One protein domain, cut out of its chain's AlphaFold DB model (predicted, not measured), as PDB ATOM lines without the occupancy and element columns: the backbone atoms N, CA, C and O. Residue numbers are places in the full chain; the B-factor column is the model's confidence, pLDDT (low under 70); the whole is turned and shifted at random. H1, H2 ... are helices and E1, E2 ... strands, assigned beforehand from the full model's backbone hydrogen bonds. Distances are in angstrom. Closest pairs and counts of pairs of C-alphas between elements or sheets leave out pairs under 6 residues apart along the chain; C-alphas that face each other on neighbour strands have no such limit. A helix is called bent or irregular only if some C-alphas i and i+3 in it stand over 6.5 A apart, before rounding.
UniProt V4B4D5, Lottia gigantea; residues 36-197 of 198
ATOM      1  N   HIS A  36     -71.007  49.349 -22.824       57.09
ATOM      2  CA  HIS A  36     -70.813  48.370 -23.894       57.09
ATOM      3  C   HIS A  36     -69.572  48.564 -24.783       57.09
ATOM      4  O   HIS A  36     -69.015  47.573 -25.242       57.09
ATOM      5  N   ASP A  37     -69.130  49.792 -25.051       58.75
ATOM      6  CA  ASP A  37     -67.934  50.065 -25.857       58.75
ATOM      7  C   ASP A  37     -66.657  49.637 -25.103       58.75
ATOM      8  O   ASP A  37     -65.741  49.061 -25.700       58.75
ATOM      9  N   GLU A  38     -66.618  49.851 -23.784       59.81
ATOM     10  CA  GLU A  38     -65.542  49.370 -22.908       59.81
ATOM     11  C   GLU A  38     -65.603  47.841 -22.775       59.81
ATOM     12  O   GLU A  38     -64.599  47.168 -23.011       59.81
ATOM     13  N   GLU A  39     -66.793  47.281 -22.518       63.75
ATOM     14  CA  GLU A  39     -67.009  45.831 -22.406       63.75
ATOM     15  C   GLU A  39     -66.587  45.083 -23.680       63.75
ATOM     16  O   GLU A  39     -65.890  44.073 -23.614       63.75
ATOM     17  N   ILE A  40     -66.981  45.578 -24.860       66.38
ATOM     18  CA  ILE A  40     -66.633  44.965 -26.151       66.38
ATOM     19  C   ILE A  40     -65.127  45.031 -26.392       66.38
ATOM     20  O   ILE A  40     -64.552  44.071 -26.901       66.38
ATOM     21  N   THR A  41     -64.478  46.134 -26.018       67.62
ATOM     22  CA  THR A  41     -63.027  46.286 -26.180       67.62
ATOM     23  C   THR A  41     -62.266  45.313 -25.284       67.62
ATOM     24  O   THR A  41     -61.306  44.678 -25.731       67.62
ATOM     25  N   VAL A  42     -62.719  45.156 -24.039       66.81
ATOM     26  CA  VAL A  42     -62.185  44.166 -23.103       66.81
ATOM     27  C   VAL A  42     -62.381  42.770 -23.699       66.81
ATOM     28  O   VAL A  42     -61.392  42.080 -23.947       66.81
ATOM     29  N   MET A  43     -63.611  42.378 -24.050       69.31
ATOM     30  CA  MET A  43     -63.918  41.057 -24.623       69.31
ATOM     31  C   MET A  43     -63.142  40.743 -25.916       69.31
ATOM     32  O   MET A  43     -62.595  39.649 -26.043       69.31
ATOM     33  N   ASP A  44     -63.027  41.682 -26.863       72.94
ATOM     34  CA  ASP A  44     -62.230  41.496 -28.090       72.94
ATOM     35  C   ASP A  44     -60.746  41.275 -27.759       72.94
ATOM     36  O   ASP A  44     -60.092  40.412 -28.355       72.94
ATOM     37  N   CYS A  45     -60.215  41.985 -26.760       72.56
ATOM     38  CA  CYS A  45     -58.863  41.738 -26.283       72.56
ATOM     39  C   CYS A  45     -58.719  40.329 -25.682       72.56
ATOM     40  O   CYS A  45     -57.759  39.624 -26.004       72.56
ATOM     41  N   HIS A  46     -59.676  39.884 -24.865       70.25
ATOM     42  CA  HIS A  46     -59.680  38.528 -24.311       70.25
ATOM     43  C   HIS A  46     -59.643  37.461 -25.405       70.25
ATOM     44  O   HIS A  46     -58.806  36.557 -25.351       70.25
ATOM     45  N   GLU A  47     -60.488  37.596 -26.428       75.12
ATOM     46  CA  GLU A  47     -60.543  36.659 -27.551       75.12
ATOM     47  C   GLU A  47     -59.225  36.629 -28.334       75.12
ATOM     48  O   GLU A  47     -58.670  35.557 -28.599       75.12
ATOM     49  N   ARG A  48     -58.648  37.799 -28.640       77.12
ATOM     50  CA  ARG A  48     -57.359  37.893 -29.352       77.12
ATOM     51  C   ARG A  48     -56.195  37.322 -28.554       77.12
ATOM     52  O   ARG A  48     -55.234  36.827 -29.145       77.12
ATOM     53  N   LEU A  49     -56.258  37.424 -27.231       77.00
ATOM     54  CA  LEU A  49     -55.208  36.972 -26.327       77.00
ATOM     55  C   LEU A  49     -55.444  35.551 -25.787       77.00
ATOM     56  O   LEU A  49     -54.587  35.035 -25.073       77.00
ATOM     57  N   SER A  50     -56.529  34.874 -26.170       72.56
ATOM     58  CA  SER A  50     -56.877  33.516 -25.711       72.56
ATOM     59  C   SER A  50     -55.789  32.456 -25.956       72.56
ATOM     60  O   SER A  50     -55.717  31.460 -25.238       72.56
ATOM     61  N   GLY A  51     -54.897  32.677 -26.930       76.88
ATOM     62  CA  GLY A  51     -53.743  31.813 -27.212       76.88
ATOM     63  C   GLY A  51     -52.550  31.978 -26.257       76.88
ATOM     64  O   GLY A  51     -51.571  31.240 -26.377       76.88
ATOM     65  N   TYR A  52     -52.593  32.942 -25.336       82.88
ATOM     66  CA  TYR A  52     -51.558  33.153 -24.327       82.88
ATOM     67  C   TYR A  52     -51.832  32.323 -23.069       82.88
ATOM     68  O   TYR A  52     -52.969  32.021 -22.722       82.88
ATOM     69  N   GLN A  53     -50.762  31.961 -22.358       84.50
ATOM     70  CA  GLN A  53     -50.872  31.148 -21.145       84.50
ATOM     71  C   GLN A  53     -51.503  31.913 -19.974       84.50
ATOM     72  O   GLN A  53     -52.232  31.328 -19.176       84.50
ATOM     73  N   TYR A  54     -51.218  33.211 -19.889       85.81
ATOM     74  CA  TYR A  54     -51.734  34.115 -18.870       85.81
ATOM     75  C   TYR A  54     -52.157  35.407 -19.543       85.81
ATOM     76  O   TYR A  54     -51.477  35.864 -20.468       85.81
ATOM     77  N   ILE A  55     -53.217  36.022 -19.036       82.62
ATOM     78  CA  ILE A  55     -53.567  37.389 -19.400       82.62
ATOM     79  C   ILE A  55     -53.750  38.210 -18.123       82.62
ATOM     80  O   ILE A  55     -54.339  37.751 -17.145       82.62
ATOM     81  N   LEU A  56     -53.197  39.420 -18.149       82.06
ATOM     82  CA  LEU A  56     -53.280  40.424 -17.097       82.06
ATOM     83  C   LEU A  56     -53.888  41.687 -17.711       82.06
ATOM     84  O   LEU A  56     -53.312  42.246 -18.647       82.06
ATOM     85  N   VAL A  57     -55.018  42.135 -17.167       74.88
ATOM     86  CA  VAL A  57     -55.599  43.443 -17.486       74.88
ATOM     87  C   VAL A  57     -55.087  44.438 -16.446       74.88
ATOM     88  O   VAL A  57     -55.421  44.368 -15.263       74.88
ATOM     89  N   SER A  58     -54.208  45.339 -16.881       74.25
ATOM     90  CA  SER A  58     -53.506  46.274 -16.000       74.25
ATOM     91  C   SER A  58     -53.604  47.698 -16.516       74.25
ATOM     92  O   SER A  58     -53.587  47.930 -17.723       74.25
ATOM     93  N   ASN A  59     -53.638  48.649 -15.588       72.00
ATOM     94  CA  ASN A  59     -53.388  50.047 -15.888       72.00
ATOM     95  C   ASN A  59     -51.888  50.234 -16.153       72.00
ATOM     96  O   ASN A  59     -51.061  49.464 -15.666       72.00
ATOM     97  N   ILE A  60     -51.531  51.277 -16.905       68.88
ATOM     98  CA  ILE A  60     -50.126  51.628 -17.186       68.88
ATOM     99  C   ILE A  60     -49.340  51.903 -15.894       68.88
ATOM    100  O   ILE A  60     -48.146  51.619 -15.825       68.88
ATOM    101  N   GLU A  61     -50.028  52.408 -14.873       71.06
ATOM    102  CA  GLU A  61     -49.463  52.735 -13.565       71.06
ATOM    103  C   GLU A  61     -49.286  51.506 -12.647       71.06
ATOM    104  O   GLU A  61     -48.815  51.638 -11.517       71.06
ATOM    105  N   ASP A  62     -49.698  50.311 -13.085       76.56
ATOM    106  CA  ASP A  62     -49.591  49.095 -12.283       76.56
ATOM    107  C   ASP A  62     -48.276  48.361 -12.545       76.56
ATOM    108  O   ASP A  62     -47.924  48.040 -13.681       76.56
ATOM    109  N   ILE A  63     -47.589  47.981 -11.471       79.25
ATOM    110  CA  ILE A  63     -46.352  47.207 -11.539       79.25
ATOM    111  C   ILE A  63     -46.493  45.955 -10.676       79.25
ATOM    112  O   ILE A  63     -46.574  46.036  -9.450       79.25
ATOM    113  N   LEU A  64     -46.482  44.777 -11.308       83.81
ATOM    114  CA  LEU A  64     -46.399  43.500 -10.599       83.81
ATOM    115  C   LEU A  64     -44.969  43.271 -10.099       83.81
ATOM    116  O   LEU A  64     -44.029  43.159 -10.889       83.81
ATOM    117  N   LEU A  65     -44.821  43.151  -8.782       82.62
ATOM    118  CA  LEU A  65     -43.541  43.023  -8.098       82.62
ATOM    119  C   LEU A  65     -43.441  41.677  -7.371       82.62
ATOM    120  O   LEU A  65     -43.960  41.523  -6.260       82.62
ATOM    121  N   PRO A  66     -42.716  40.703  -7.948       84.12
ATOM    122  CA  PRO A  66     -42.274  39.529  -7.209       84.12
ATOM    123  C   PRO A  66     -41.345  39.964  -6.065       84.12
ATOM    124  O   PRO A  66     -40.364  40.684  -6.288       84.12
ATOM    125  N   ARG A  67     -41.633  39.534  -4.830       78.62
ATOM    126  CA  ARG A  67     -40.809  39.868  -3.652       78.62
ATOM    127  C   ARG A  67     -39.538  39.017  -3.590       78.62
ATOM    128  O   ARG A  67     -38.479  39.494  -3.180       78.62
ATOM    129  N   GLN A  68     -39.615  37.776  -4.062       72.94
ATOM    130  CA  GLN A  68     -38.455  36.896  -4.217       72.94
ATOM    131  C   GLN A  68     -37.597  37.313  -5.430       72.94
ATOM    132  O   GLN A  68     -37.993  38.159  -6.228       72.94
ATOM    133  N   HIS A  69     -36.391  36.760  -5.591       69.12
ATOM    134  CA  HIS A  69     -35.535  36.984  -6.775       69.12
ATOM    135  C   HIS A  69     -36.055  36.244  -8.025       69.12
ATOM    136  O   HIS A  69     -35.290  35.582  -8.718       69.12
ATOM    137  N   LEU A  70     -37.356  36.338  -8.289       72.50
ATOM    138  CA  LEU A  70     -38.032  35.699  -9.411       72.50
ATOM    139  C   LEU A  70     -38.380  36.737 -10.472       72.50
ATOM    140  O   LEU A  70     -38.713  37.882 -10.160       72.50
ATOM    141  N   THR A  71     -38.353  36.324 -11.735       78.50
ATOM    142  CA  THR A  71     -39.015  37.095 -12.790       78.50
ATOM    143  C   THR A  71     -40.535  36.912 -12.686       78.50
ATOM    144  O   THR A  71     -41.009  35.938 -12.101       78.50
ATOM    145  N   VAL A  72     -41.326  37.809 -13.289       81.69
ATOM    146  CA  VAL A  72     -42.794  37.635 -13.378       81.69
ATOM    147  C   VAL A  72     -43.152  36.299 -14.038       81.69
ATOM    148  O   VAL A  72     -44.067  35.608 -13.598       81.69
ATOM    149  N   LYS A  73     -42.392  35.896 -15.063       82.44
ATOM    150  CA  LYS A  73     -42.579  34.612 -15.744       82.44
ATOM    151  C   LYS A  73     -42.372  33.432 -14.794       82.44
ATOM    152  O   LYS A  73     -43.199  32.523 -14.779       82.44
ATOM    153  N   ASP A  74     -41.292  33.449 -14.015       83.75
ATOM    154  CA  ASP A  74     -40.981  32.369 -13.073       83.75
ATOM    155  C   ASP A  74     -41.998  32.322 -11.932       83.75
ATOM    156  O   ASP A  74     -42.442  31.243 -11.557       83.75
ATOM    157  N   LEU A  75     -42.438  33.485 -11.440       86.81
ATOM    158  CA  LEU A  75     -43.517  33.584 -10.460       86.81
ATOM    159  C   LEU A  75     -44.792  32.895 -10.968       86.81
ATOM    160  O   LEU A  75     -45.309  32.003 -10.302       86.81
ATOM    161  N   LEU A  76     -45.288  33.276 -12.151       89.44
ATOM    162  CA  LEU A  76     -46.531  32.724 -12.705       89.44
ATOM    163  C   LEU A  76     -46.420  31.224 -13.004       89.44
ATOM    164  O   LEU A  76     -47.371  30.470 -12.779       89.44
ATOM    165  N   LYS A  77     -45.249  30.777 -13.467       89.62
ATOM    166  CA  LYS A  77     -44.960  29.355 -13.664       89.62
ATOM    167  C   LYS A  77     -45.023  28.590 -12.337       89.62
ATOM    168  O   LYS A  77     -45.778  27.627 -12.246       89.62
ATOM    169  N   ASN A  78     -44.311  29.052 -11.310       91.25
ATOM    170  CA  ASN A  78     -44.284  28.410  -9.993       91.25
ATOM    171  C   ASN A  78     -45.678  28.372  -9.351       91.25
ATOM    172  O   ASN A  78     -46.057  27.365  -8.754       91.25
ATOM    173  N   LEU A  79     -46.455  29.450  -9.495       92.62
ATOM    174  CA  LEU A  79     -47.833  29.513  -9.009       92.62
ATOM    175  C   LEU A  79     -48.721  28.464  -9.686       92.62
ATOM    176  O   LEU A  79     -49.474  27.780  -8.997       92.62
ATOM    177  N   SER A  80     -48.592  28.292 -11.004       92.56
ATOM    178  CA  SER A  80     -49.372  27.314 -11.778       92.56
ATOM    179  C   SER A  80     -48.972  25.866 -11.510       92.56
ATOM    180  O   SER A  80     -49.826  24.984 -11.530       92.56
ATOM    181  N   GLU A  81     -47.689  25.616 -11.247       93.94
ATOM    182  CA  GLU A  81     -47.194  24.297 -10.836       93.94
ATOM    183  C   GLU A  81     -47.666  23.940  -9.422       93.94
ATOM    184  O   GLU A  81     -48.064  22.805  -9.172       93.94
ATOM    185  N   SER A  82     -47.680  24.922  -8.514       94.69
ATOM    186  CA  SER A  82     -48.104  24.734  -7.120       94.69
ATOM    187  C   SER A  82     -49.626  24.639  -6.972       94.69
ATOM    188  O   SER A  82     -50.116  23.970  -6.067       94.69
ATOM    189  N   HIS A  83     -50.379  25.282  -7.869       94.69
ATOM    190  CA  HIS A  83     -51.843  25.314  -7.864       94.69
ATOM    191  C   HIS A  83     -52.386  24.858  -9.228       94.69
ATOM    192  O   HIS A  83     -52.912  25.661 -10.001       94.69
ATOM    193  N   PRO A  84     -52.300  23.554  -9.552       93.94
ATOM    194  CA  PRO A  84     -52.690  23.040 -10.866       93.94
ATOM    195  C   PRO A  84     -54.187  23.201 -11.161       93.94
ATOM    196  O   PRO A  84     -54.576  23.166 -12.327       93.94
ATOM    197  N   GLN A  85     -55.013  23.404 -10.130       94.00
ATOM    198  CA  GLN A  85     -56.451  23.665 -10.234       94.00
ATOM    199  C   GLN A  85     -56.812  25.162 -10.256       94.00
ATOM    200  O   GLN A  85     -57.994  25.497 -10.318       94.00
ATOM    201  N   ALA A  86     -55.829  26.065 -10.266       93.00
ATOM    202  CA  ALA A  86     -56.102  27.482 -10.452       93.00
ATOM    203  C   ALA A  86     -56.563  27.750 -11.895       93.00
ATOM    204  O   ALA A  86     -55.935  27.283 -12.856       93.00
ATOM    205  N   GLY A  87     -57.652  28.502 -12.052       90.88
ATOM    206  CA  GLY A  87     -58.035  29.117 -13.329       90.88
ATOM    207  C   GLY A  87     -57.570  30.569 -13.448       90.88
ATOM    208  O   GLY A  87     -57.626  31.155 -14.527       90.88
ATOM    209  N   GLY A  88     -57.006  31.107 -12.369       91.38
ATOM    210  CA  GLY A  88     -56.269  32.357 -12.332       91.38
ATOM    211  C   GLY A  88     -55.834  32.703 -10.912       91.38
ATOM    212  O   GLY A  88     -56.132  31.986  -9.954       91.38
ATOM    213  N   PHE A  89     -55.139  33.821 -10.795       92.19
ATOM    214  CA  PHE A  89     -54.530  34.326  -9.579       92.19
ATOM    215  C   PHE A  89     -55.038  35.731  -9.303       92.19
ATOM    216  O   PHE A  89     -55.156  36.532 -10.231       92.19
ATOM    217  N   TYR A  90     -55.289  36.046  -8.039       91.75
ATOM    218  CA  TYR A  90     -55.581  37.412  -7.626       91.75
ATOM    219  C   TYR A  90     -54.564  37.902  -6.605       91.75
ATOM    220  O   TYR A  90     -54.092  37.155  -5.745       91.75
ATOM    221  N   PHE A  91     -54.209  39.171  -6.746       91.62
ATOM    222  CA  PHE A  91     -53.122  39.819  -6.032       91.62
ATOM    223  C   PHE A  91     -53.663  41.007  -5.260       91.62
ATOM    224  O   PHE A  91     -54.551  41.722  -5.734       91.62
ATOM    225  N   GLN A  92     -53.068  41.253  -4.098       89.75
ATOM    226  CA  GLN A  92     -53.270  42.507  -3.402       89.75
ATOM    227  C   GLN A  92     -52.546  43.635  -4.141       89.75
ATOM    228  O   GLN A  92     -51.353  43.543  -4.458       89.75
ATOM    229  N   VAL A  93     -53.284  44.705  -4.404       87.12
ATOM    230  CA  VAL A  93     -52.762  45.950  -4.948       87.12
ATOM    231  C   VAL A  93     -52.506  46.919  -3.805       87.12
ATOM    232  O   VAL A  93     -53.331  47.064  -2.906       87.12
ATOM    233  N   GLN A  94     -51.353  47.569  -3.840       85.81
ATOM    234  CA  GLN A  94     -50.940  48.610  -2.914       85.81
ATOM    235  C   GLN A  94     -50.981  49.945  -3.657       85.81
ATOM    236  O   GLN A  94     -50.270  50.121  -4.644       85.81
ATOM    237  N   TYR A  95     -51.848  50.861  -3.219       79.44
ATOM    238  CA  TYR A  95     -51.949  52.188  -3.824       79.44
ATOM    239  C   TYR A  95     -50.859  53.108  -3.293       79.44
ATOM    240  O   TYR A  95     -50.814  53.382  -2.093       79.44
ATOM    241  N   HIS A  96     -50.040  53.645  -4.185       76.31
ATOM    242  CA  HIS A  96     -49.020  54.631  -3.876       76.31
ATOM    243  C   HIS A  96     -49.386  55.961  -4.537       76.31
ATOM    244  O   HIS A  96     -49.718  56.017  -5.719       76.31
ATOM    245  N   VAL A  97     -49.335  57.042  -3.762       70.56
ATOM    246  CA  VAL A  97     -49.532  58.390  -4.287       70.56
ATOM    247  C   VAL A  97     -48.280  58.771  -5.066       70.56
ATOM    248  O   VAL A  97     -47.161  58.627  -4.578       70.56
ATOM    249  N   GLU A  98     -48.466  59.267  -6.278       66.69
ATOM    250  CA  GLU A  98     -47.387  59.866  -7.053       66.69
ATOM    251  C   GLU A  98     -46.918  61.151  -6.369       66.69
ATOM    252  O   GLU A  98     -47.579  62.189  -6.433       66.69
ATOM    253  N   GLU A  99     -45.763  61.095  -5.713       55.53
ATOM    254  CA  GLU A  99     -45.062  62.301  -5.302       55.53
ATOM    255  C   GLU A  99     -44.129  62.699  -6.447       55.53
ATOM    256  O   GLU A  99     -43.064  62.111  -6.647       55.53
ATOM    257  N   TRP A 100     -44.563  63.673  -7.249       50.00
ATOM    258  CA  TRP A 100     -43.733  64.306  -8.268       50.00
ATOM    259  C   TRP A 100     -42.514  64.911  -7.572       50.00
ATOM    260  O   TRP A 100     -42.557  66.025  -7.051       50.00
ATOM    261  N   GLY A 101     -41.413  64.165  -7.527       42.97
ATOM    262  CA  GLY A 101     -40.129  64.756  -7.219       42.97
ATOM    263  C   GLY A 101     -39.865  65.817  -8.277       42.97
ATOM    264  O   GLY A 101     -39.754  65.481  -9.451       42.97
ATOM    265  N   ASN A 102     -39.732  67.079  -7.872       37.19
ATOM    266  CA  ASN A 102     -39.126  68.144  -8.680       37.19
ATOM    267  C   ASN A 102     -37.626  67.870  -8.929       37.19
ATOM    268  O   ASN A 102     -36.796  68.773  -8.845       37.19
ATOM    269  N   ASP A 103     -37.249  66.623  -9.202       44.72
ATOM    270  CA  ASP A 103     -35.913  66.322  -9.674       44.72
ATOM    271  C   ASP A 103     -35.926  66.678 -11.160       44.72
ATOM    272  O   ASP A 103     -36.539  66.012 -11.986       44.72
ATOM    273  N   LEU A 104     -35.290  67.809 -11.471       42.75
ATOM    274  CA  LEU A 104     -35.121  68.420 -12.798       42.75
ATOM    275  C   LEU A 104     -34.442  67.502 -13.840       42.75
ATOM    276  O   LEU A 104     -34.189  67.928 -14.966       42.75
ATOM    277  N   GLU A 105     -34.151  66.254 -13.484       53.09
ATOM    278  CA  GLU A 105     -33.611  65.232 -14.365       53.09
ATOM    279  C   GLU A 105     -34.754  64.318 -14.806       53.09
ATOM    280  O   GLU A 105     -35.256  63.497 -14.041       53.09
ATOM    281  N   VAL A 106     -35.180  64.490 -16.061       50.59
ATOM    282  CA  VAL A 106     -36.141  63.599 -16.718       50.59
ATOM    283  C   VAL A 106     -35.605  62.171 -16.594       50.59
ATOM    284  O   VAL A 106     -34.534  61.891 -17.140       50.59
ATOM    285  N   PRO A 107     -36.298  61.264 -15.886       55.38
ATOM    286  CA  PRO A 107     -35.819  59.903 -15.751       55.38
ATOM    287  C   PRO A 107     -35.708  59.245 -17.132       55.38
ATOM    288  O   PRO A 107     -36.586  59.416 -17.978       55.38
ATOM    289  N   ASP A 108     -34.673  58.430 -17.347       53.94
ATOM    290  CA  ASP A 108     -34.399  57.703 -18.604       53.94
ATOM    291  C   ASP A 108     -35.547  56.758 -19.045       53.94
ATOM    292  O   ASP A 108     -35.501  56.149 -20.114       53.94
ATOM    293  N   SER A 109     -36.562  56.561 -18.198       56.47
ATOM    294  CA  SER A 109     -37.718  55.697 -18.428       56.47
ATOM    295  C   SER A 109     -38.924  56.202 -17.635       56.47
ATOM    296  O   SER A 109     -38.780  56.506 -16.452       56.47
ATOM    297  N   TYR A 110     -40.118  56.187 -18.243       57.31
ATOM    298  CA  TYR A 110     -41.402  56.509 -17.594       57.31
ATOM    299  C   TYR A 110     -41.550  55.806 -16.234       57.31
ATOM    300  O   TYR A 110     -41.940  56.415 -15.252       57.31
ATOM    301  N   PHE A 111     -41.110  54.548 -16.114       54.78
ATOM    302  CA  PHE A 111     -41.235  53.787 -14.866       54.78
ATOM    303  C   PHE A 111     -40.312  54.243 -13.725       54.78
ATOM    304  O   PHE A 111     -40.522  53.862 -12.575       54.78
ATOM    305  N   GLN A 112     -39.271  55.027 -14.012       54.78
ATOM    306  CA  GLN A 112     -38.367  55.532 -12.978       54.78
ATOM    307  C   GLN A 112     -38.952  56.707 -12.194       54.78
ATOM    308  O   GLN A 112     -38.484  56.976 -11.089       54.78
ATOM    309  N   GLN A 113     -39.998  57.359 -12.712       54.88
ATOM    310  CA  GLN A 113     -40.694  58.422 -11.983       54.88
ATOM    311  C   GLN A 113     -41.405  57.898 -10.722       54.88
ATOM    312  O   GLN A 113     -41.623  58.649  -9.780       54.88
ATOM    313  N   TYR A 114     -41.667  56.586 -10.649       54.59
ATOM    314  CA  TYR A 114     -42.340  55.926  -9.524       54.59
ATOM    315  C   TYR A 114     -41.395  55.442  -8.408       54.59
ATOM    316  O   TYR A 114     -41.811  54.737  -7.487       54.59
ATOM    317  N   LEU A 115     -40.097  55.774  -8.477       53.34
ATOM    318  CA  LEU A 115     -39.094  55.303  -7.510       53.34
ATOM    319  C   LEU A 115     -39.180  55.995  -6.137       53.34
ATOM    320  O   LEU A 115     -38.640  55.464  -5.163       53.34
ATOM    321  N   LYS A 116     -39.869  57.138  -6.029       50.84
ATOM    322  CA  LYS A 116     -40.265  57.715  -4.737       50.84
ATOM    323  C   LYS A 116     -41.611  57.110  -4.365       50.84
ATOM    324  O   LYS A 116     -42.622  57.388  -4.997       50.84
ATOM    325  N   SER A 117     -41.600  56.198  -3.403       56.69
ATOM    326  CA  SER A 117     -42.802  55.479  -2.995       56.69
ATOM    327  C   SER A 117     -43.357  56.052  -1.702       56.69
ATOM    328  O   SER A 117     -42.645  56.473  -0.793       56.69
ATOM    329  N   THR A 118     -44.670  56.039  -1.616       61.47
ATOM    330  CA  THR A 118     -45.419  56.473  -0.446       61.47
ATOM    331  C   THR A 118     -45.848  55.253   0.349       61.47
ATOM    332  O   THR A 118     -45.886  54.145  -0.192       61.47
ATOM    333  N   LYS A 119     -46.221  55.407   1.621       66.19
ATOM    334  CA  LYS A 119     -46.951  54.324   2.299       66.19
ATOM    335  C   LYS A 119     -48.222  53.969   1.510       66.19
ATOM    336  O   LYS A 119     -48.842  54.878   0.951       66.19
ATOM    337  N   PRO A 120     -48.600  52.680   1.444       70.38
ATOM    338  CA  PRO A 120     -49.801  52.274   0.738       70.38
ATOM    339  C   PRO A 120     -51.040  52.873   1.412       70.38
ATOM    340  O   PRO A 120     -51.242  52.668   2.608       70.38
ATOM    341  N   THR A 121     -51.852  53.622   0.665       67.19
ATOM    342  CA  THR A 121     -53.018  54.345   1.214       67.19
ATOM    343  C   THR A 121     -54.324  53.568   1.082       67.19
ATOM    344  O   THR A 121     -55.263  53.801   1.839       67.19
ATOM    345  N   SER A 122     -54.394  52.624   0.144       67.06
ATOM    346  CA  SER A 122     -55.541  51.737  -0.040       67.06
ATOM    347  C   SER A 122     -55.117  50.388  -0.616       67.06
ATOM    348  O   SER A 122     -53.991  50.228  -1.106       67.06
ATOM    349  N   GLN A 123     -56.014  49.407  -0.500       74.38
ATOM    350  CA  GLN A 123     -55.810  48.045  -0.977       74.38
ATOM    351  C   GLN A 123     -57.028  47.584  -1.775       74.38
ATOM    352  O   GLN A 123     -58.157  47.658  -1.291       74.38
ATOM    353  N   PHE A 124     -56.792  47.096  -2.988       82.62
ATOM    354  CA  PHE A 124     -57.801  46.479  -3.851       82.62
ATOM    355  C   PHE A 124     -57.220  45.226  -4.511       82.62
ATOM    356  O   PHE A 124     -56.063  44.882  -4.269       82.62
ATOM    357  N   LEU A 125     -58.028  44.501  -5.283       86.12
ATOM    358  CA  LEU A 125     -57.615  43.252  -5.923       86.12
ATOM    359  C   LEU A 125     -57.429  43.449  -7.422       86.12
ATOM    360  O   LEU A 125     -58.173  44.197  -8.046       86.12
ATOM    361  N   LYS A 126     -56.454  42.737  -7.981       87.19
ATOM    362  CA  LYS A 126     -56.265  42.594  -9.428       87.19
ATOM    363  C   LYS A 126     -56.016  41.150  -9.793       87.19
ATOM    364  O   LYS A 126     -55.470  40.389  -8.992       87.19
ATOM    365  N   TYR A 127     -56.380  40.801 -11.017       87.44
ATOM    366  CA  TYR A 127     -56.465  39.420 -11.453       87.44
ATOM    367  C   TYR A 127     -55.554  39.141 -12.652       87.44
ATOM    368  O   TYR A 127     -55.399  39.955 -13.562       87.44
ATOM    369  N   ILE A 128     -54.958  37.953 -12.651       88.25
ATOM    370  CA  ILE A 128     -54.246  37.361 -13.785       88.25
ATOM    371  C   ILE A 128     -54.882  36.008 -14.029       88.25
ATOM    372  O   ILE A 128     -54.790  35.130 -13.177       88.25
ATOM    373  N   TYR A 129     -55.505  35.804 -15.178       87.12
ATOM    374  CA  TYR A 129     -56.258  34.582 -15.437       87.12
ATOM    375  C   TYR A 129     -55.624  33.722 -16.519       87.12
ATOM    376  O   TYR A 129     -54.816  34.176 -17.333       87.12
ATOM    377  N   ILE A 130     -55.977  32.438 -16.478       88.44
ATOM    378  CA  ILE A 130     -55.547  31.413 -17.423       88.44
ATOM    379  C   ILE A 130     -56.709  31.209 -18.402       88.44
ATOM    380  O   ILE A 130     -57.725  30.622 -18.011       88.44
ATOM    381  N   PRO A 131     -56.602  31.667 -19.663       84.81
ATOM    382  CA  PRO A 131     -57.743  31.722 -20.584       84.81
ATOM    383  C   PRO A 131     -58.393  30.364 -20.857       84.81
ATOM    384  O   PRO A 131     -59.601  30.267 -21.013       84.81
ATOM    385  N   SER A 132     -57.620  29.275 -20.842       87.38
ATOM    386  CA  SER A 132     -58.150  27.917 -21.038       87.38
ATOM    387  C   SER A 132     -58.964  27.375 -19.855       87.38
ATOM    388  O   SER A 132     -59.514  26.278 -19.938       87.38
ATOM    389  N   ARG A 133     -59.021  28.110 -18.739       89.50
ATOM    390  CA  ARG A 133     -59.620  27.688 -17.460       89.50
ATOM    391  C   ARG A 133     -60.606  28.707 -16.896       89.50
ATOM    392  O   ARG A 133     -61.197  28.481 -15.839       89.50
ATOM    393  N   SER A 134     -60.771  29.826 -17.584       85.81
ATOM    394  CA  SER A 134     -61.569  30.955 -17.140       85.81
ATOM    395  C   SER A 134     -62.297  31.590 -18.316       85.81
ATOM    396  O   SER A 134     -61.860  31.530 -19.459       85.81
ATOM    397  N   GLN A 135     -63.441  32.178 -18.017       79.88
ATOM    398  CA  GLN A 135     -64.192  33.059 -18.887       79.88
ATOM    399  C   GLN A 135     -63.949  34.484 -18.419       79.88
ATOM    400  O   GLN A 135     -63.860  34.747 -17.216       79.88
ATOM    401  N   SER A 136     -63.860  35.395 -19.374       65.31
ATOM    402  CA  SER A 136     -63.740  36.807 -19.073       65.31
ATOM    403  C   SER A 136     -65.127  37.447 -18.900       65.31
ATOM    404  O   SER A 136     -65.941  37.376 -19.823       65.31
ATOM    405  N   PRO A 137     -65.441  38.019 -17.726       63.78
ATOM    406  CA  PRO A 137     -66.483  39.012 -17.563       63.78
ATOM    407  C   PRO A 137     -66.047  40.359 -18.173       63.78
ATOM    408  O   PRO A 137     -64.872  40.576 -18.435       63.78
ATOM    409  N   PRO A 138     -66.986  41.296 -18.361       60.75
ATOM    410  CA  PRO A 138     -66.717  42.625 -18.922       60.75
ATOM    411  C   PRO A 138     -65.723  43.522 -18.151       60.75
ATOM    412  O   PRO A 138     -65.451  44.633 -18.600       60.75
ATOM    413  N   ASP A 139     -65.211  43.093 -16.997       64.62
ATOM    414  CA  ASP A 139     -64.321  43.865 -16.128       64.62
ATOM    415  C   ASP A 139     -62.944  43.192 -15.966       64.62
ATOM    416  O   ASP A 139     -62.589  42.260 -16.685       64.62
ATOM    417  N   ASP A 140     -62.121  43.686 -15.038       67.12
ATOM    418  CA  ASP A 140     -60.789  43.141 -14.760       67.12
ATOM    419  C   ASP A 140     -60.809  41.839 -13.937       67.12
ATOM    420  O   ASP A 140     -59.745  41.337 -13.562       67.12
ATOM    421  N   ARG A 141     -61.992  41.274 -13.655       74.69
ATOM    422  CA  ARG A 141     -62.153  39.988 -12.965       74.69
ATOM    423  C   ARG A 141     -62.205  38.846 -13.973       74.69
ATOM    424  O   ARG A 141     -62.136  39.033 -15.181       74.69
ATOM    425  N   PHE A 142     -62.314  37.617 -13.478       78.12
ATOM    426  CA  PHE A 142     -62.571  36.447 -14.311       78.12
ATOM    427  C   PHE A 142     -63.550  35.501 -13.630       78.12
ATOM    428  O   PHE A 142     -63.731  35.530 -12.418       78.12
ATOM    429  N   LYS A 143     -64.193  34.639 -14.414       84.44
ATOM    430  CA  LYS A 143     -65.027  33.557 -13.899       84.44
ATOM    431  C   LYS A 143     -64.392  32.225 -14.246       84.44
ATOM    432  O   LYS A 143     -64.198  31.914 -15.414       84.44
ATOM    433  N   ASN A 144     -64.098  31.401 -13.251       86.62
ATOM    434  CA  ASN A 144     -63.541  30.078 -13.516       86.62
ATOM    435  C   ASN A 144     -64.538  29.143 -14.201       86.62
ATOM    436  O   ASN A 144     -65.734  29.142 -13.898       86.62
ATOM    437  N   ILE A 145     -64.013  28.293 -15.079       89.62
ATOM    438  CA  ILE A 145     -64.730  27.137 -15.612       89.62
ATOM    439  C   ILE A 145     -64.517  25.978 -14.634       89.62
ATOM    440  O   ILE A 145     -63.397  25.730 -14.201       89.62
ATOM    441  N   SER A 146     -65.573  25.243 -14.287       88.00
ATOM    442  CA  SER A 146     -65.446  24.057 -13.425       88.00
ATOM    443  C   SER A 146     -64.455  23.041 -14.028       88.00
ATOM    444  O   SER A 146     -64.567  22.755 -15.222       88.00
ATOM    445  N   PRO A 147     -63.519  22.457 -13.249       92.00
ATOM    446  CA  PRO A 147     -63.404  22.480 -11.782       92.00
ATOM    447  C   PRO A 147     -62.408  23.521 -11.227       92.00
ATOM    448  O   PRO A 147     -61.950  23.391 -10.092       92.00
ATOM    449  N   PHE A 148     -62.005  24.509 -12.026       94.50
ATOM    450  CA  PHE A 148     -60.973  25.468 -11.643       94.50
ATOM    451  C   PHE A 148     -61.484  26.519 -10.647       94.50
ATOM    452  O   PHE A 148     -62.683  26.793 -10.573       94.50
ATOM    453  N   HIS A 149     -60.570  27.116  -9.881       92.00
ATOM    454  CA  HIS A 149     -60.877  28.154  -8.890       92.00
ATOM    455  C   HIS A 149     -59.860  29.302  -8.902       92.00
ATOM    456  O   HIS A 149     -58.792  29.210  -9.510       92.00
ATOM    457  N   GLU A 150     -60.217  30.407  -8.247       90.81
ATOM    458  CA  GLU A 150     -59.322  31.546  -8.046       90.81
ATOM    459  C   GLU A 150     -58.331  31.223  -6.933       90.81
ATOM    460  O   GLU A 150     -58.713  30.673  -5.901       90.81
ATOM    461  N   GLN A 151     -57.069  31.598  -7.127       93.94
ATOM    462  CA  GLN A 151     -56.032  31.418  -6.122       93.94
ATOM    463  C   GLN A 151     -55.504  32.770  -5.639       93.94
ATOM    464  O   GLN A 151     -55.006  33.571  -6.434       93.94
ATOM    465  N   TYR A 152     -55.555  32.998  -4.326       93.94
ATOM    466  CA  TYR A 152     -54.915  34.166  -3.728       93.94
ATOM    467  C   TYR A 152     -53.399  34.024  -3.775       93.94
ATOM    468  O   TYR A 152     -52.858  32.963  -3.443       93.94
ATOM    469  N   VAL A 153     -52.717  35.106  -4.132       92.81
ATOM    470  CA  VAL A 153     -51.267  35.203  -4.008       92.81
ATOM    471  C   VAL A 153     -50.931  36.068  -2.807       92.81
ATOM    472  O   VAL A 153     -51.217  37.263  -2.783       92.81
ATOM    473  N   GLU A 154     -50.287  35.445  -1.823       91.50
ATOM    474  CA  GLU A 154     -49.858  36.130  -0.609       91.50
ATOM    475  C   GLU A 154     -48.904  37.298  -0.926       91.50
ATOM    476  O   GLU A 154     -47.969  37.127  -1.722       91.50
ATOM    477  N   PRO A 155     -49.040  38.459  -0.253       87.62
ATOM    478  CA  PRO A 155     -48.189  39.631  -0.485       87.62
ATOM    479  C   PRO A 155     -46.694  39.373  -0.248       87.62
ATOM    480  O   PRO A 155     -45.837  40.094  -0.764       87.62
ATOM    481  N   SER A 156     -46.370  38.338   0.536       86.81
ATOM    482  CA  SER A 156     -45.004  37.863   0.774       86.81
ATOM    483  C   SER A 156     -44.359  37.228  -0.467       86.81
ATOM    484  O   SER A 156     -43.131  37.205  -0.570       86.81
ATOM    485  N   LEU A 157     -45.160  36.745  -1.422       87.88
ATOM    486  CA  LEU A 157     -44.707  36.198  -2.701       87.88
ATOM    487  C   LEU A 157     -44.648  37.286  -3.772       87.88
ATOM    488  O   LEU A 157     -43.618  37.458  -4.433       87.88
ATOM    489  N   ALA A 158     -45.740  38.031  -3.933       87.81
ATOM    490  CA  ALA A 158     -45.844  39.109  -4.903       87.81
ATOM    491  C   ALA A 158     -46.937  40.106  -4.516       87.81
ATOM    492  O   ALA A 158     -47.948  39.734  -3.930       87.81
ATOM    493  N   THR A 159     -46.750  41.363  -4.903       87.62
ATOM    494  CA  THR A 159     -47.767  42.414  -4.785       87.62
ATOM    495  C   THR A 159     -47.832  43.193  -6.088       87.62
ATOM    496  O   THR A 159     -46.855  43.222  -6.839       87.62
ATOM    497  N   ILE A 160     -48.947  43.866  -6.340       86.00
ATOM    498  CA  ILE A 160     -49.020  44.883  -7.390       86.00
ATOM    499  C   ILE A 160     -48.919  46.247  -6.719       86.00
ATOM    500  O   ILE A 160     -49.582  46.484  -5.713       86.00
ATOM    501  N   HIS A 161     -48.080  47.132  -7.241       82.94
ATOM    502  CA  HIS A 161     -48.117  48.546  -6.883       82.94
ATOM    503  C   HIS A 161     -48.923  49.286  -7.937       82.94
ATOM    504  O   HIS A 161     -48.666  49.099  -9.122       82.94
ATOM    505  N   HIS A 162     -49.873  50.103  -7.505       81.25
ATOM    506  CA  HIS A 162     -50.599  51.029  -8.361       81.25
ATOM    507  C   HIS A 162     -50.173  52.441  -7.995       81.25
ATOM    508  O   HIS A 162     -50.348  52.847  -6.845       81.25
ATOM    509  N   TYR A 163     -49.612  53.168  -8.951       76.00
ATOM    510  CA  TYR A 163     -49.241  54.563  -8.761       76.00
ATOM    511  C   TYR A 163     -50.359  55.466  -9.282       76.00
ATOM    512  O   TYR A 163     -50.947  55.199 -10.323       76.00
ATOM    513  N   GLY A 164     -50.714  56.506  -8.536       73.12
ATOM    514  CA  GLY A 164     -51.723  57.443  -9.008       73.12
ATOM    515  C   GLY A 164     -51.741  58.754  -8.243       73.12
ATOM    516  O   GLY A 164     -51.191  58.887  -7.147       73.12
ATOM    517  N   LYS A 165     -52.416  59.749  -8.817       69.44
ATOM    518  CA  LYS A 165     -52.642  61.045  -8.164       69.44
ATOM    519  C   LYS A 165     -53.466  60.876  -6.901       69.44
ATOM    520  O   LYS A 165     -54.244  59.940  -6.784       69.44
ATOM    521  N   CYS A 166     -53.361  61.799  -5.957       65.69
ATOM    522  CA  CYS A 166     -54.248  61.735  -4.807       65.69
ATOM    523  C   CYS A 166     -55.734  61.754  -5.239       65.69
ATOM    524  O   CYS A 166     -56.114  62.670  -5.973       65.69
ATOM    525  N   PRO A 167     -56.574  60.798  -4.794       62.38
ATOM    526  CA  PRO A 167     -58.003  60.837  -5.078       62.38
ATOM    527  C   PRO A 167     -58.637  62.113  -4.509       62.38
ATOM    528  O   PRO A 167     -58.362  62.500  -3.368       62.38
ATOM    529  N   GLU A 168     -59.504  62.759  -5.289       52.41
ATOM    530  CA  GLU A 168     -60.223  63.956  -4.846       52.41
ATOM    531  C   GLU A 168     -61.038  63.645  -3.574       52.41
ATOM    532  O   GLU A 168     -61.905  62.775  -3.574       52.41
ATOM    533  N   GLY A 169     -60.741  64.338  -2.464       53.81
ATOM    534  CA  GLY A 169     -61.461  64.208  -1.187       53.81
ATOM    535  C   GLY A 169     -60.659  63.636  -0.009       53.81
ATOM    536  O   GLY A 169     -61.098  63.762   1.135       53.81
ATOM    537  N   LEU A 170     -59.465  63.079  -0.238       56.97
ATOM    538  CA  LEU A 170     -58.543  62.693   0.838       56.97
ATOM    539  C   LEU A 170     -57.793  63.932   1.361       56.97
ATOM    540  O   LEU A 170     -56.870  64.425   0.720       56.97
ATOM    541  N   LYS A 171     -58.196  64.444   2.535       52.16
ATOM    542  CA  LYS A 171     -57.567  65.619   3.181       52.16
ATOM    543  C   LYS A 171     -56.101  65.390   3.576       52.16
ATOM    544  O   LYS A 171     -55.322  66.336   3.543       52.16
ATOM    545  N   ASP A 172     -55.733  64.145   3.878       53.72
ATOM    546  CA  ASP A 172     -54.416  63.759   4.401       53.72
ATOM    547  C   ASP A 172     -53.615  62.949   3.376       53.72
ATOM    548  O   ASP A 172     -53.103  61.864   3.643       53.72
ATOM    549  N   CYS A 173     -53.510  63.483   2.165       58.12
ATOM    550  CA  CYS A 173     -52.713  62.894   1.093       58.12
ATOM    551  C   CYS A 173     -51.268  63.396   1.101       58.12
ATOM    552  O   CYS A 173     -50.685  63.695   0.061       58.12
ATOM    553  N   PHE A 174     -50.707  63.504   2.302       54.81
ATOM    554  CA  PHE A 174     -49.302  63.807   2.545       54.81
ATOM    555  C   PHE A 174     -48.650  62.528   3.051       54.81
ATOM    556  O   PHE A 174     -48.459  62.361   4.258       54.81
ATOM    557  N   PRO A 175     -48.418  61.543   2.177       54.91
ATOM    558  CA  PRO A 175     -47.827  60.313   2.639       54.91
ATOM    559  C   PRO A 175     -46.410  60.570   3.133       54.91
ATOM    560  O   PRO A 175     -45.632  61.288   2.511       54.91
ATOM    561  N   GLU A 176     -46.051  59.905   4.226       53.72
ATOM    562  CA  GLU A 176     -44.651  59.781   4.600       53.72
ATOM    563  C   GLU A 176     -43.888  59.146   3.435       53.72
ATOM    564  O   GLU A 176     -44.176  58.018   3.012       53.72
ATOM    565  N   THR A 177     -42.918  59.891   2.911       55.59
ATOM    566  CA  THR A 177     -42.011  59.417   1.873       55.59
ATOM    567  C   THR A 177     -41.234  58.226   2.410       55.59
ATOM    568  O   THR A 177     -40.549  58.337   3.431       55.59
ATOM    569  N   MET A 178     -41.306  57.086   1.730       53.19
ATOM    570  CA  MET A 178     -40.466  55.937   2.036       53.19
ATOM    571  C   MET A 178     -39.584  55.618   0.836       53.19
ATOM    572  O   MET A 178     -40.020  55.590  -0.311       53.19
ATOM    573  N   ALA A 179     -38.318  55.310   1.099       52.88
ATOM    574  CA  ALA A 179     -37.468  54.716   0.081       52.88
ATOM    575  C   ALA A 179     -37.901  53.256  -0.130       52.88
ATOM    576  O   ALA A 179     -37.409  52.358   0.559       52.88
ATOM    577  N   ASP A 180     -38.823  53.001  -1.061       52.47
ATOM    578  CA  ASP A 180     -39.110  51.630  -1.478       52.47
ATOM    579  C   ASP A 180     -37.996  51.130  -2.401       52.47
ATOM    580  O   ASP A 180     -37.914  51.441  -3.590       52.47
ATOM    581  N   LYS A 181     -37.110  50.324  -1.818       56.22
ATOM    582  CA  LYS A 181     -35.969  49.729  -2.520       56.22
ATOM    583  C   LYS A 181     -36.364  48.555  -3.427       56.22
ATOM    584  O   LYS A 181     -35.520  48.037  -4.162       56.22
ATOM    585  N   THR A 182     -37.622  48.104  -3.376       57.81
ATOM    586  CA  THR A 182     -38.102  46.922  -4.108       57.81
ATOM    587  C   THR A 182     -38.088  47.174  -5.610       57.81
ATOM    588  O   THR A 182     -37.615  46.328  -6.366       57.81
ATOM    589  N   VAL A 183     -38.532  48.354  -6.053       57.75
ATOM    590  CA  VAL A 183     -38.525  48.725  -7.477       57.75
ATOM    591  C   VAL A 183     -37.101  49.006  -7.958       57.75
ATOM    592  O   VAL A 183     -36.730  48.638  -9.074       57.75
ATOM    593  N   THR A 184     -36.242  49.551  -7.089       59.00
ATOM    594  CA  THR A 184     -34.830  49.827  -7.402       59.00
ATOM    595  C   THR A 184     -34.059  48.554  -7.770       59.00
ATOM    596  O   THR A 184     -33.201  48.586  -8.652       59.00
ATOM    597  N   LYS A 185     -34.411  47.400  -7.178       59.22
ATOM    598  CA  LYS A 185     -33.863  46.078  -7.549       59.22
ATOM    599  C   LYS A 185     -34.083  45.747  -9.029       59.22
ATOM    600  O   LYS A 185     -33.227  45.124  -9.654       59.22
ATOM    601  N   TYR A 186     -35.212  46.175  -9.589       59.44
ATOM    602  CA  TYR A 186     -35.577  45.924 -10.980       59.44
ATOM    603  C   TYR A 186     -35.201  47.076 -11.917       59.44
ATOM    604  O   TYR A 186     -35.316  46.912 -13.127       59.44
ATOM    605  N   GLN A 187     -34.674  48.198 -11.409       62.44
ATOM    606  CA  GLN A 187     -34.367  49.401 -12.194       62.44
ATOM    607  C   GLN A 187     -33.497  49.110 -13.426       62.44
ATOM    608  O   GLN A 187     -33.838  49.529 -14.528       62.44
ATOM    609  N   LYS A 188     -32.402  48.351 -13.269       62.19
ATOM    610  CA  LYS A 188     -31.520  47.984 -14.396       62.19
ATOM    611  C   LYS A 188     -32.231  47.123 -15.443       62.19
ATOM    612  O   LYS A 188     -32.005  47.290 -16.636       62.19
ATOM    613  N   MET A 189     -33.084  46.201 -14.996       60.38
ATOM    614  CA  MET A 189     -33.817  45.299 -15.884       60.38
ATOM    615  C   MET A 189     -34.937  46.041 -16.621       60.38
ATOM    616  O   MET A 189     -35.099  45.860 -17.824       60.38
ATOM    617  N   LEU A 190     -35.649  46.930 -15.921       57.34
ATOM    618  CA  LEU A 190     -36.653  47.821 -16.496       57.34
ATOM    619  C   LEU A 190     -36.028  48.722 -17.566       57.34
ATOM    620  O   LEU A 190     -36.523  48.725 -18.684       57.34
ATOM    621  N   LEU A 191     -34.902  49.384 -17.268       59.12
ATOM    622  CA  LEU A 191     -34.158  50.223 -18.221       59.12
ATOM    623  C   LEU A 191     -33.733  49.478 -19.492       59.12
ATOM    624  O   LEU A 191     -33.883  49.993 -20.599       59.12
ATOM    625  N   ASN A 192     -33.189  48.267 -19.347       54.03
ATOM    626  CA  ASN A 192     -32.771  47.465 -20.499       54.03
ATOM    627  C   ASN A 192     -33.965  47.045 -21.371       54.03
ATOM    628  O   ASN A 192     -33.858  47.021 -22.599       54.03
ATOM    629  N   ASN A 193     -35.105  46.744 -20.748       51.44
ATOM    630  CA  ASN A 193     -36.314  46.345 -21.462       51.44
ATOM    631  C   ASN A 193     -36.989  47.528 -22.173       51.44
ATOM    632  O   ASN A 193     -37.477  47.350 -23.284       51.44
ATOM    633  N   THR A 194     -36.996  48.741 -21.607       45.41
ATOM    634  CA  THR A 194     -37.537  49.920 -22.312       45.41
ATOM    635  C   THR A 194     -36.651  50.368 -23.472       45.41
ATOM    636  O   THR A 194     -37.173  50.700 -24.532       45.41
ATOM    637  N   ARG A 195     -35.318  50.299 -23.336       47.47
ATOM    638  CA  ARG A 195     -34.372  50.658 -24.415       47.47
ATOM    639  C   ARG A 195     -34.400  49.717 -25.625       47.47
ATOM    640  O   ARG A 195     -33.890  50.080 -26.672       47.47
ATOM    641  N   THR A 196     -34.956  48.513 -25.493       39.31
ATOM    642  CA  THR A 196     -35.074  47.526 -26.588       39.31
ATOM    643  C   THR A 196     -36.436  47.552 -27.291       39.31
ATOM    644  O   THR A 196     -36.671  46.788 -28.234       39.31
ATOM    645  N   VAL A 197     -37.359  48.398 -26.826       37.44
ATOM    646  CA  VAL A 197     -38.702  48.556 -27.404       37.44
ATOM    647  C   VAL A 197     -38.812  49.815 -28.273       37.44
ATOM    648  O   VAL A 197     -39.693  49.837 -29.134       37.44
TER     649      VAL A 197
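Overview. This is residues 36 to 197 of the 198 residues of a protein of Lottia gigantea (UniProt V4B4D5). A strongly twisted sheet of five strands, E1 to E5, is built along the long strand E2; H2 packs on it by E1 and E2, H3 and H4 run side by side in opposite directions by E1 and E5, and H1 is off the sheet and touches no helix. Long loops spread from this core, and two of them, residues 98 to 109 and 130 to 148, reach far out at opposite ends of the longest axis. The printed part has 162 residues, in the order H1 E1 H2 E2 H3 E3 E4 E5 H4, and its class is mixed, helices and strands. The sheet is branched and has both parallel and antiparallel pairs. The whole is compact, with a radius of gyration of the C-alphas of 17.1 A and spans of 51 by 36 by 31 A.

Arrangement. E2, residues 86 to 97, has E3, residues 123 to 129, on one side, antiparallel, with N 89 and O 128 at 2.7 A. On the other side are E4, residues 149 to 153, parallel beside residues 86 to 91, with N 87 and O 149 at 2.9 A, and E5, residues 158 to 164, parallel beside residues 92 to 97, with N 94 and O 160 at 2.8 A. E1, residues 62 to 66, is antiparallel to E5, with N 63 and O 161 at 2.8 A. H2, residues 72 to 82, is on the sheet at a height of 8.6 A, only just over E4, where 3 of its C-alphas fall; its closest C-alphas to E1 are those of Val 72 and Pro 66, 6.5 A apart. H3, residues 110 to 115, and H4, residues 181 to 195, only graze the sheet. They touch, with the closest C-alphas those of Leu 115 and Val 183, 6.6 A apart, at a shallow tilt of 12 degrees, opposite ways. H1, residues 36 to 49, is not on the sheet. Every O i to N i+4 pair is within hydrogen-bond range in H1 and H2, against 8 of 11 in H4 and 0 of 2 in H3, where 2 of 3 O i to N i+3 pairs are.

Along the chain. E2 measures 32.2 A from C-alpha 86 at (-56.102, 27.482, -10.452) to C-alpha 97. H1 begins at C-alpha 36, (-70.813, 48.370, -23.894), and is 19.5 A long. E3 is 19.8 A and E5 19.7 A long. H4 is 22.0 A long, ends at C-alpha 195, (-34.372, 50.658, -24.415), and is irregular: C-alphas 185 and 188 are 7.5 A apart.

Size, cuts and confidence. The C-alphas farthest apart, those of Leu 104 and Pro 147, are 54.0 A apart. The printed part has no cut. The links H1 to E1, E2 to H3, E3 to E4 and E5 to H4 are long. The mean pLDDT of the printed part is 72.1; 72 residues are under 70, among them residues 98 to 119 and 165 to 197.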